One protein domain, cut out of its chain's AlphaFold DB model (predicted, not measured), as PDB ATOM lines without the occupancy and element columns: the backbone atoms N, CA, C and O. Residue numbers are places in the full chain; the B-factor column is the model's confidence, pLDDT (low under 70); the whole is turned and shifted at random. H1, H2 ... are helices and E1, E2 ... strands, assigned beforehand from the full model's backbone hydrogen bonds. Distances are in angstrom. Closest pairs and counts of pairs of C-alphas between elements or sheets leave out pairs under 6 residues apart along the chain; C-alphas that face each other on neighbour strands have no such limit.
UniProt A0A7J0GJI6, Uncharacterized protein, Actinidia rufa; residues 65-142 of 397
ATOM      1  N   HIS A  65     129.786 162.385 120.988       92.06
ATOM      2  CA  HIS A  65     130.175 163.185 122.140       92.06
ATOM      3  C   HIS A  65     129.109 164.264 122.456       92.06
ATOM      4  O   HIS A  65     128.660 164.952 121.528       92.06
ATOM      5  N   PRO A  66     128.721 164.488 123.730       94.44
ATOM      6  CA  PRO A  66     127.616 165.387 124.083       94.44
ATOM      7  C   PRO A  66     127.743 166.802 123.506       94.44
ATOM      8  O   PRO A  66     126.757 167.381 123.055       94.44
ATOM      9  N   THR A  67     128.962 167.350 123.440       95.44
ATOM     10  CA  THR A  67     129.215 168.661 122.815       95.44
ATOM     11  C   THR A  67     128.916 168.655 121.319       95.44
ATOM     12  O   THR A  67     128.302 169.591 120.818       95.44
ATOM     13  N   ILE A  68     129.301 167.596 120.605       95.94
ATOM     14  CA  ILE A  68     129.021 167.454 119.172       95.94
ATOM     15  C   ILE A  68     127.511 167.338 118.964       95.94
ATOM     16  O   ILE A  68     126.952 168.055 118.137       95.94
ATOM     17  N   ARG A  69     126.832 166.508 119.767       96.00
ATOM     18  CA  ARG A  69     125.367 166.391 119.748       96.00
ATOM     19  C   ARG A  69     124.697 167.746 119.987       96.00
ATOM     20  O   ARG A  69     123.764 168.093 119.271       96.00
ATOM     21  N   ARG A  70     125.201 168.538 120.939       96.94
ATOM     22  CA  ARG A  70     124.707 169.891 121.234       96.94
ATOM     23  C   ARG A  70     124.911 170.850 120.058       96.94
ATOM     24  O   ARG A  70     124.005 171.623 119.768       96.94
ATOM     25  N   ILE A  71     126.056 170.784 119.369       96.94
ATOM     26  CA  ILE A  71     126.328 171.572 118.154       96.94
ATOM     27  C   ILE A  71     125.342 171.193 117.044       96.94
ATOM     28  O   ILE A  71     124.692 172.074 116.486       96.94
ATOM     29  N   LEU A  72     125.183 169.900 116.752       96.62
ATOM     30  CA  LEU A  72     124.268 169.419 115.712       96.62
ATOM     31  C   LEU A  72     122.814 169.805 116.005       96.62
ATOM     32  O   LEU A  72     122.139 170.358 115.139       96.62
ATOM     33  N   HIS A  73     122.367 169.597 117.246       97.31
ATOM     34  CA  HIS A  73     121.030 169.977 117.697       97.31
ATOM     35  C   HIS A  73     120.801 171.487 117.589       97.31
ATOM     36  O   HIS A  73     119.755 171.922 117.122       97.31
ATOM     37  N   PHE A  74     121.786 172.304 117.975       96.94
ATOM     38  CA  PHE A  74     121.682 173.761 117.899       96.94
ATOM     39  C   PHE A  74     121.438 174.263 116.466       96.94
ATOM     40  O   PHE A  74     120.659 175.192 116.263       96.94
ATOM     41  N   TYR A  75     122.081 173.649 115.474       96.62
ATOM     42  CA  TYR A  75     121.869 173.992 114.067       96.62
ATOM     43  C   TYR A  75     120.706 173.233 113.410       96.62
ATOM     44  O   TYR A  75     120.456 173.435 112.221       96.62
ATOM     45  N   ASN A  76     120.008 172.373 114.160       97.12
ATOM     46  CA  ASN A  76     118.974 171.469 113.662       97.12
ATOM     47  C   ASN A  76     119.452 170.610 112.471       97.12
ATOM     48  O   ASN A  76     118.786 170.514 111.441       97.12
ATOM     49  N   ILE A  77     120.652 170.036 112.600       96.56
ATOM     50  CA  ILE A  77     121.294 169.213 111.571       96.56
ATOM     51  C   ILE A  77     121.338 167.762 112.036       96.56
ATOM     52  O   ILE A  77     121.793 167.471 113.143       96.56
ATOM     53  N   CYS A  78     120.956 166.836 111.161       94.94
ATOM     54  CA  CYS A  78     121.259 165.424 111.358       94.94
ATOM     55  C   CYS A  78     122.734 165.163 111.031       94.94
ATOM     56  O   CYS A  78     123.248 165.652 110.029       94.94
ATOM     57  N   SER A  79     123.426 164.344 111.819       93.56
ATOM     58  CA  SER A  79     124.831 163.980 111.579       93.56
ATOM     59  C   SER A  79     125.085 163.445 110.159       93.56
ATOM     60  O   SER A  79     126.146 163.703 109.595       93.56
ATOM     61  N   ALA A  80     124.093 162.787 109.549       92.69
ATOM     62  CA  ALA A  80     124.138 162.309 108.165       92.69
ATOM     63  C   ALA A  80     124.112 163.421 107.097       92.69
ATOM     64  O   ALA A  80     124.417 163.154 105.943       92.69
ATOM     65  N   GLN A  81     123.737 164.655 107.445       95.44
ATOM     66  CA  GLN A  81     123.693 165.796 106.519       95.44
ATOM     67  C   GLN A  81     125.021 166.563 106.467       95.44
ATOM     68  O   GLN A  81     125.207 167.416 105.597       95.44
ATOM     69  N   LEU A  82     125.942 166.310 107.399       95.44
ATOM     70  CA  LEU A  82     127.223 167.005 107.451       95.44
ATOM     71  C   LEU A  82     128.231 166.315 106.526       95.44
ATOM     72  O   LEU A  82     128.484 165.129 106.691       95.44
ATOM     73  N   ILE A  83     128.847 167.055 105.596       94.38
ATOM     74  CA  ILE A  83     129.863 166.503 104.673       94.38
ATOM     75  C   ILE A  83     130.966 165.772 105.470       94.38
ATOM     76  O   ILE A  83     131.410 166.313 106.485       94.38
ATOM     77  N   PRO A  84     131.477 164.607 105.015       89.75
ATOM     78  CA  PRO A  84     132.489 163.835 105.750       89.75
ATOM     79  C   PRO A  84     133.694 164.679 106.185       89.75
ATOM     80  O   PRO A  84     134.066 164.689 107.353       89.75
ATOM     81  N   ASN A  85     134.226 165.493 105.270       89.75
ATOM     82  CA  ASN A  85     135.375 166.366 105.531       89.75
ATOM     83  C   ASN A  85     135.106 167.411 106.624       89.75
ATOM     84  O   ASN A  85     136.038 167.950 107.211       89.75
ATOM     85  N   MET A  86     133.841 167.711 106.919       93.31
ATOM     86  CA  MET A  86     133.487 168.719 107.912       93.31
ATOM     87  C   MET A  86     133.435 168.201 109.337       93.31
ATOM     88  O   MET A  86     133.555 168.994 110.273       93.31
ATOM     89  N   TRP A  87     133.314 166.887 109.507       93.69
ATOM     90  CA  TRP A  87     133.452 166.256 110.810       93.69
ATOM     91  C   TRP A  87     134.805 166.557 111.437       93.69
ATOM     92  O   TRP A  87     134.864 166.834 112.631       93.69
ATOM     93  N   GLN A  88     135.860 166.620 110.622       91.94
ATOM     94  CA  GLN A  88     137.197 166.985 111.081       91.94
ATOM     95  C   GLN A  88     137.202 168.352 111.767       91.94
ATOM     96  O   GLN A  88     137.717 168.470 112.869       91.94
ATOM     97  N   SER A  89     136.556 169.376 111.197       92.00
ATOM     98  CA  SER A  89     136.511 170.704 111.829       92.00
ATOM     99  C   SER A  89     135.755 170.704 113.160       92.00
ATOM    100  O   SER A  89     136.178 171.372 114.101       92.00
ATOM    101  N   VAL A  90     134.655 169.949 113.255       95.31
ATOM    102  CA  VAL A  90     133.885 169.824 114.503       95.31
ATOM    103  C   VAL A  90     134.707 169.096 115.568       95.31
ATOM    104  O   VAL A  90     134.785 169.561 116.703       95.31
ATOM    105  N   VAL A  91     135.356 167.988 115.202       94.12
ATOM    106  CA  VAL A  91     136.206 167.206 116.108       94.12
ATOM    107  C   VAL A  91     137.425 168.018 116.543       94.12
ATOM    108  O   VAL A  91     137.671 168.113 117.740       94.12
ATOM    109  N   CYS A  92     138.125 168.684 115.621       93.75
ATOM    110  CA  CYS A  92     139.252 169.561 115.942       93.75
ATOM    111  C   CYS A  92     138.849 170.669 116.920       93.75
ATOM    112  O   CYS A  92     139.562 170.897 117.890       93.75
ATOM    113  N   ALA A  93     137.696 171.317 116.727       94.44
ATOM    114  CA  ALA A  93     137.218 172.326 117.670       94.44
ATOM    115  C   ALA A  93     136.981 171.732 119.070       94.44
ATOM    116  O   ALA A  93     137.389 172.313 120.072       94.44
ATOM    117  N   VAL A  94     136.377 170.546 119.167       95.19
ATOM    118  CA  VAL A  94     136.182 169.883 120.465       95.19
ATOM    119  C   VAL A  94     137.526 169.522 121.109       95.19
ATOM    120  O   VAL A  94     137.709 169.788 122.296       95.19
ATOM    121  N   VAL A  95     138.470 168.966 120.347       94.25
ATOM    122  CA  VAL A  95     139.799 168.570 120.843       94.25
ATOM    123  C   VAL A  95     140.593 169.782 121.329       94.25
ATOM    124  O   VAL A  95     141.117 169.751 122.439       94.25
ATOM    125  N   VAL A  96     140.630 170.869 120.554       94.31
ATOM    126  CA  VAL A  96     141.360 172.095 120.915       94.31
ATOM    127  C   VAL A  96     140.828 172.688 122.223       94.31
ATOM    128  O   VAL A  96     141.609 173.026 123.104       94.31
ATOM    129  N   TRP A  97     139.510 172.754 122.426       94.31
ATOM    130  CA  TRP A  97     138.970 173.280 123.688       94.31
ATOM    131  C   TRP A  97     139.215 172.346 124.869       94.31
ATOM    132  O   TRP A  97     139.544 172.810 125.960       94.31
ATOM    133  N   ARG A  98     139.116 171.028 124.649       93.25
ATOM    134  CA  ARG A  98     139.481 170.037 125.668       93.25
ATOM    135  C   ARG A  98     140.947 170.157 126.067       93.25
ATOM    136  O   ARG A  98     141.246 170.023 127.250       93.25
ATOM    137  N   TYR A  99     141.828 170.452 125.113       93.62
ATOM    138  CA  TYR A  99     143.243 170.698 125.371       93.62
ATOM    139  C   TYR A  99     143.443 171.902 126.301       93.62
ATOM    140  O   TYR A  99     144.130 171.789 127.315       93.62
ATOM    141  N   TYR A 100     142.740 173.009 126.050       93.12
ATOM    142  CA  TYR A 100     142.757 174.179 126.935       93.12
ATOM    143  C   TYR A 100     141.942 174.010 128.231       93.12
ATOM    144  O   TYR A 100     141.795 174.963 128.988       93.12
ATOM    145  N   LYS A 101     141.416 172.808 128.514       93.06
ATOM    146  CA  LYS A 101     140.566 172.498 129.678       93.06
ATOM    147  C   LYS A 101     139.297 173.359 129.778       93.06
ATOM    148  O   LYS A 101     138.701 173.446 130.849       93.06
ATOM    149  N   TYR A 102     138.838 173.932 128.666       94.06
ATOM    150  CA  TYR A 102     137.572 174.659 128.593       94.06
ATOM    151  C   TYR A 102     136.480 173.780 127.982       94.06
ATOM    152  O   TYR A 102     136.708 172.974 127.077       94.06
ATOM    153  N   ALA A 103     135.251 173.944 128.467       93.69
ATOM    154  CA  ALA A 103     134.095 173.346 127.820       93.69
ATOM    155  C   ALA A 103     133.731 174.191 126.593       93.69
ATOM    156  O   ALA A 103     133.322 175.335 126.752       93.69
ATOM    157  N   LEU A 104     133.849 173.625 125.387       96.00
ATOM    158  CA  LEU A 104     133.439 174.298 124.152       96.00
ATOM    159  C   LEU A 104     131.952 174.670 124.224       96.00
ATOM    160  O   LEU A 104     131.072 173.807 124.111       96.00
ATOM    161  N   SER A 105     131.672 175.957 124.399       96.31
ATOM    162  CA  SER A 105     130.321 176.491 124.336       96.31
ATOM    163  C   SER A 105     129.870 176.663 122.884       96.31
ATOM    164  O   SER A 105     130.660 176.800 121.946       96.31
ATOM    165  N   LEU A 106     128.552 176.695 122.679       96.25
ATOM    166  CA  LEU A 106     127.983 176.919 121.350       96.25
ATOM    167  C   LEU A 106     128.367 178.291 120.783       96.25
ATOM    168  O   LEU A 106     128.607 178.405 119.585       96.25
ATOM    169  N   ASN A 107     128.443 179.326 121.622       96.12
ATOM    170  CA  ASN A 107     128.797 180.674 121.178       96.12
ATOM    171  C   ASN A 107     130.258 180.754 120.733       96.12
ATOM    172  O   ASN A 107     130.550 181.361 119.701       96.12
ATOM    173  N   GLU A 108     131.151 180.080 121.454       95.69
ATOM    174  CA  GLU A 108     132.554 179.945 121.068       95.69
ATOM    175  C   GLU A 108     132.712 179.188 119.756       95.69
ATOM    176  O   GLU A 108     133.496 179.619 118.924       95.69
ATOM    177  N   PHE A 109     131.927 178.133 119.509       96.31
ATOM    178  CA  PHE A 109     131.941 177.430 118.221       96.31
ATOM    179  C   PHE A 109     131.368 178.280 117.071       96.31
ATOM    180  O   PHE A 109     131.877 178.265 115.951       96.31
ATOM    181  N   ARG A 110     130.311 179.060 117.325       95.69
ATOM    182  CA  ARG A 110     129.680 179.955 116.330       95.69
ATOM    183  C   ARG A 110     130.540 181.155 115.951       95.69
ATOM    184  O   ARG A 110     130.297 181.786 114.920       95.69
ATOM    185  N   CYS A 111     131.486 181.525 116.806       93.81
ATOM    186  CA  CYS A 111     132.348 182.669 116.568       93.81
ATOM    187  C   CYS A 111     133.260 182.447 115.339       93.81
ATOM    188  O   CYS A 111     133.189 183.271 114.421       93.81
ATOM    189  N   PRO A 112     134.019 181.336 115.237       94.75
ATOM    190  CA  PRO A 112     134.839 181.022 114.077       94.75
ATOM    191  C   PRO A 112     134.104 180.238 112.991       94.75
ATOM    192  O   PRO A 112     134.546 180.296 111.854       94.75
ATOM    193  N   TYR A 113     133.007 179.523 113.268       95.75
ATOM    194  CA  TYR A 113     132.334 178.697 112.257       95.75
ATOM    195  C   TYR A 113     130.955 179.233 111.871       95.75
ATOM    196  O   TYR A 113     130.165 179.695 112.691       95.75
ATOM    197  N   SER A 114     130.635 179.138 110.585       95.81
ATOM    198  CA  SER A 114     129.300 179.378 110.039       95.81
ATOM    199  C   SER A 114     128.838 178.205 109.218       95.81
ATOM    200  O   SER A 114     129.610 177.647 108.449       95.81
ATOM    201  N   LEU A 115     127.573 177.846 109.370       96.62
ATOM    202  CA  LEU A 115     126.970 176.782 108.595       96.62
ATOM    203  C   LEU A 115     126.534 177.298 107.222       96.62
ATOM    204  O   LEU A 115     125.854 178.316 107.126       96.62
ATOM    205  N   PHE A 116     126.889 176.562 106.177       96.25
ATOM    206  CA  PHE A 116     126.497 176.819 104.800       96.25
ATOM    207  C   PHE A 116     125.875 175.569 104.182       96.25
ATOM    208  O   PHE A 116     126.234 174.436 104.510       96.25
ATOM    209  N   LYS A 117     124.944 175.788 103.252       96.00
ATOM    210  CA  LYS A 117     124.418 174.736 102.381       96.00
ATOM    211  C   LYS A 117     125.388 174.528 101.227       96.00
ATOM    212  O   LYS A 117     125.920 175.498 100.688       96.00
ATOM    213  N   ASN A 118     125.633 173.277 100.854       93.00
ATOM    214  CA  ASN A 118     126.448 172.974  99.686       93.00
ATOM    215  C   ASN A 118     125.785 173.582  98.429       93.00
ATOM    216  O   ASN A 118     124.589 173.369  98.227       93.00
ATOM    217  N   PRO A 119     126.524 174.345  97.597       91.00
ATOM    218  CA  PRO A 119     125.961 175.030  96.432       91.00
ATOM    219  C   PRO A 119     125.416 174.074  95.369       91.00
ATOM    220  O   PRO A 119     124.651 174.496  94.507       91.00
ATOM    221  N   LYS A 120     125.796 172.789  95.407       91.88
ATOM    222  CA  LYS A 120     125.251 171.795  94.486       91.88
ATOM    223  C   LYS A 120     123.749 171.624  94.751       91.88
ATOM    224  O   LYS A 120     123.392 171.175  95.852       91.88
ATOM    225  N   PRO A 121     122.881 171.939  93.770       82.75
ATOM    226  CA  PRO A 121     121.448 171.739  93.924       82.75
ATOM    227  C   PRO A 121     121.180 170.257  94.217       82.75
ATOM    228  O   PRO A 121     121.895 169.384  93.723       82.75
ATOM    229  N   TYR A 122     120.193 169.984  95.075       87.50
ATOM    230  CA  TYR A 122     119.778 168.633  95.508       87.50
ATOM    231  C   TYR A 122     120.775 167.841  96.353       87.50
ATOM    232  O   TYR A 122     120.510 166.696  96.701       87.50
ATOM    233  N   SER A 123     121.910 168.428  96.721       89.56
ATOM    234  CA  SER A 123     122.910 167.692  97.486       89.56
ATOM    235  C   SER A 123     122.440 167.418  98.925       89.56
ATOM    236  O   SER A 123     122.794 166.394  99.492       89.56
ATOM    237  N   GLY A 124     121.627 168.301  99.523       93.94
ATOM    238  CA  GLY A 124     121.146 168.159 100.908       93.94
ATOM    239  C   GLY A 124     122.249 168.270 101.972       93.94
ATOM    240  O   GLY A 124     121.958 168.274 103.166       93.94
ATOM    241  N   TRP A 125     123.505 168.403 101.542       95.75
ATOM    242  CA  TRP A 125     124.675 168.437 102.399       95.75
ATOM    243  C   TRP A 125     124.930 169.832 102.960       95.75
ATOM    244  O   TRP A 125     124.799 170.854 102.274       95.75
ATOM    245  N   LEU A 126     125.391 169.856 104.203       96.75
ATOM    246  CA  LEU A 126     125.753 171.050 104.946       96.75
ATOM    247  C   LEU A 126     127.241 171.021 105.294       96.75
ATOM    248  O   LEU A 126     127.839 169.956 105.475       96.75
ATOM    249  N   TYR A 127     127.852 172.196 105.393       96.38
ATOM    250  CA  TYR A 127     129.250 172.326 105.783       96.38
ATOM    251  C   TYR A 127     129.493 173.551 106.654       96.38
ATOM    252  O   TYR A 127     128.826 174.573 106.504       96.38
ATOM    253  N   PHE A 128     130.471 173.462 107.553       96.12
ATOM    254  CA  PHE A 128     130.943 174.632 108.284       96.12
ATOM    255  C   PHE A 128     132.034 175.339 107.479       96.12
ATOM    256  O   PHE A 128     132.956 174.724 106.956       96.12
ATOM    257  N   LYS A 129     131.945 176.656 107.372       94.31
ATOM    258  CA  LYS A 129     132.985 177.511 106.810       94.31
ATOM    259  C   LYS A 129     133.540 178.365 107.934       94.31
ATOM    260  O   LYS A 129     132.773 178.925 108.719       94.31
ATOM    261  N   VAL A 130     134.861 178.478 107.993       93.19
ATOM    262  CA  VAL A 130     135.516 179.399 108.920       93.19
ATOM    263  C   VAL A 130     135.156 180.835 108.520       93.19
ATOM    264  O   VAL A 130     135.267 181.204 107.349       93.19
ATOM    265  N   ARG A 131     134.681 181.635 109.476       92.12
ATOM    266  CA  ARG A 131     134.422 183.066 109.316       92.12
ATOM    267  C   ARG A 131     135.758 183.785 109.166       92.12
ATOM    268  O   ARG A 131     136.610 183.724 110.050       92.12
ATOM    269  N   LEU A 132     135.929 184.475 108.042       84.69
ATOM    270  CA  LEU A 132     137.100 185.313 107.815       84.69
ATOM    271  C   LEU A 132     137.108 186.459 108.844       84.69
ATOM    272  O   LEU A 132     136.054 187.007 109.162       84.69
ATOM    273  N   GLY A 133     138.275 186.779 109.402       83.75
ATOM    274  CA  GLY A 133     138.425 187.834 110.415       83.75
ATOM    275  C   GLY A 133     138.130 187.409 111.858       83.75
ATOM    276  O   GLY A 133     138.256 188.225 112.766       83.75
ATOM    277  N   ARG A 134     137.770 186.141 112.094       70.12
ATOM    278  CA  ARG A 134     137.620 185.560 113.439       70.12
ATOM    279  C   ARG A 134     138.426 184.273 113.553       70.12
ATOM    280  O   ARG A 134     137.881 183.193 113.772       70.12
ATOM    281  N   THR A 135     139.731 184.372 113.330       65.12
ATOM    282  CA  THR A 135     140.625 183.251 113.601       65.12
ATOM    283  C   THR A 135     140.749 183.085 115.115       65.12
ATOM    284  O   THR A 135     141.055 184.028 115.838       65.12
ATOM    285  N   MET A 136     140.457 181.870 115.585       59.16
ATOM    286  CA  MET A 136     140.504 181.448 116.995       59.16
ATOM    287  C   MET A 136     141.830 181.763 117.687       59.16
ATOM    288  O   MET A 136     141.884 181.961 118.894       59.16
ATOM    289  N   THR A 137     142.891 181.829 116.898       55.16
ATOM    290  CA  THR A 137     144.203 182.319 117.268       55.16
ATOM    291  C   THR A 137     144.785 182.974 116.021       55.16
ATOM    292  O   THR A 137     144.498 182.568 114.887       55.16
ATOM    293  N   LYS A 138     145.590 184.015 116.201       49.53
ATOM    294  CA  LYS A 138     146.390 184.633 115.140       49.53
ATOM    295  C   LYS A 138     147.442 183.604 114.678       49.53
ATOM    296  O   LYS A 138     148.577 183.661 115.117       49.53
ATOM    297  N   GLY A 139     147.035 182.595 113.901       52.28
ATOM    298  CA  GLY A 139     147.904 181.485 113.485       52.28
ATOM    299  C   GLY A 139     147.228 180.174 113.053       52.28
ATOM    300  O   GLY A 139     147.923 179.319 112.519       52.28
ATOM    301  N   TYR A 140     145.911 179.977 113.228       52.44
ATOM    302  CA  TYR A 140     145.265 178.722 112.797       52.44
ATOM    303  C   TYR A 140     144.783 178.698 111.337       52.44
ATOM    304  O   TYR A 140     144.322 179.689 110.767       52.44
ATOM    305  N   ILE A 141     144.883 177.490 110.780       44.78
ATOM    306  CA  ILE A 141     144.850 177.102 109.370       44.78
ATOM    307  C   ILE A 141     143.487 177.394 108.728       44.78
ATOM    308  O   ILE A 141     142.485 176.722 108.985       44.78
ATOM    309  N   SER A 142     143.452 178.366 107.812       42.97
ATOM    310  CA  SER A 142     142.362 178.459 106.840       42.97
ATOM    311  C   SER A 142     142.535 177.323 105.825       42.97
ATOM    312  O   SER A 142     143.452 177.338 105.005       42.97
TER     313      SER A 142
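This is residues 65 to 142 of the 397 residues of an uncharacterized protein of Actinidia rufa (UniProt A0A7J0GJI6). A long helix, H2, has the shorter helix H1 crossing it steeply and a two-stranded hairpin, E1 and E2, beside its first part, with E2 nearer. Short H3 packs on H1 just before the hairpin, and a tail ends the printed part. The 78 printed residues hold H1, H2, H3, E1, E2 in that order, a mixed class with an antiparallel sheet; the whole is compact, radius of gyration of the C-alphas 12.6 A, spanning 39 by 28 by 19 A.

H1, residues 66 to 74, begins at C-alpha 66 (127.616, 165.387, 124.083). H2, residues 84 to 99, is 23.4 A long. H3 is residues 106 to 110. E1, residues 113 to 117, and E2, residues 126 to 130, measure 13.3 and 13.4 A; C-alpha 130 is at (135.516, 179.399, 108.920).

H1 touches residues 90 to 94 of H2 at a steep tilt of 54 degrees, opposite ways; the closest C-alphas, Ile 68 and Val 90, are 7.1 A apart. H1 and H3 only just touch, with 3 pairs of C-alphas within 8 A, the closest Ile 71 and Leu 106 at 6.4 A. The closest C-alphas of H2 and E2, Met 86 and Tyr 127, are 6.0 A apart. In the E1 and E2 hairpin, N 114 and O 129 are within hydrogen-bond range at 2.8 A. Every O i to N i+4 pair is within range in H1 and H3, and 10 of 12 in H2.

The C-alphas of Lys 101 and Pro 121, the two farthest apart, are 40.6 A apart. The printed part has no cut and no long link. Residues 135 to 142 have pLDDT under 70.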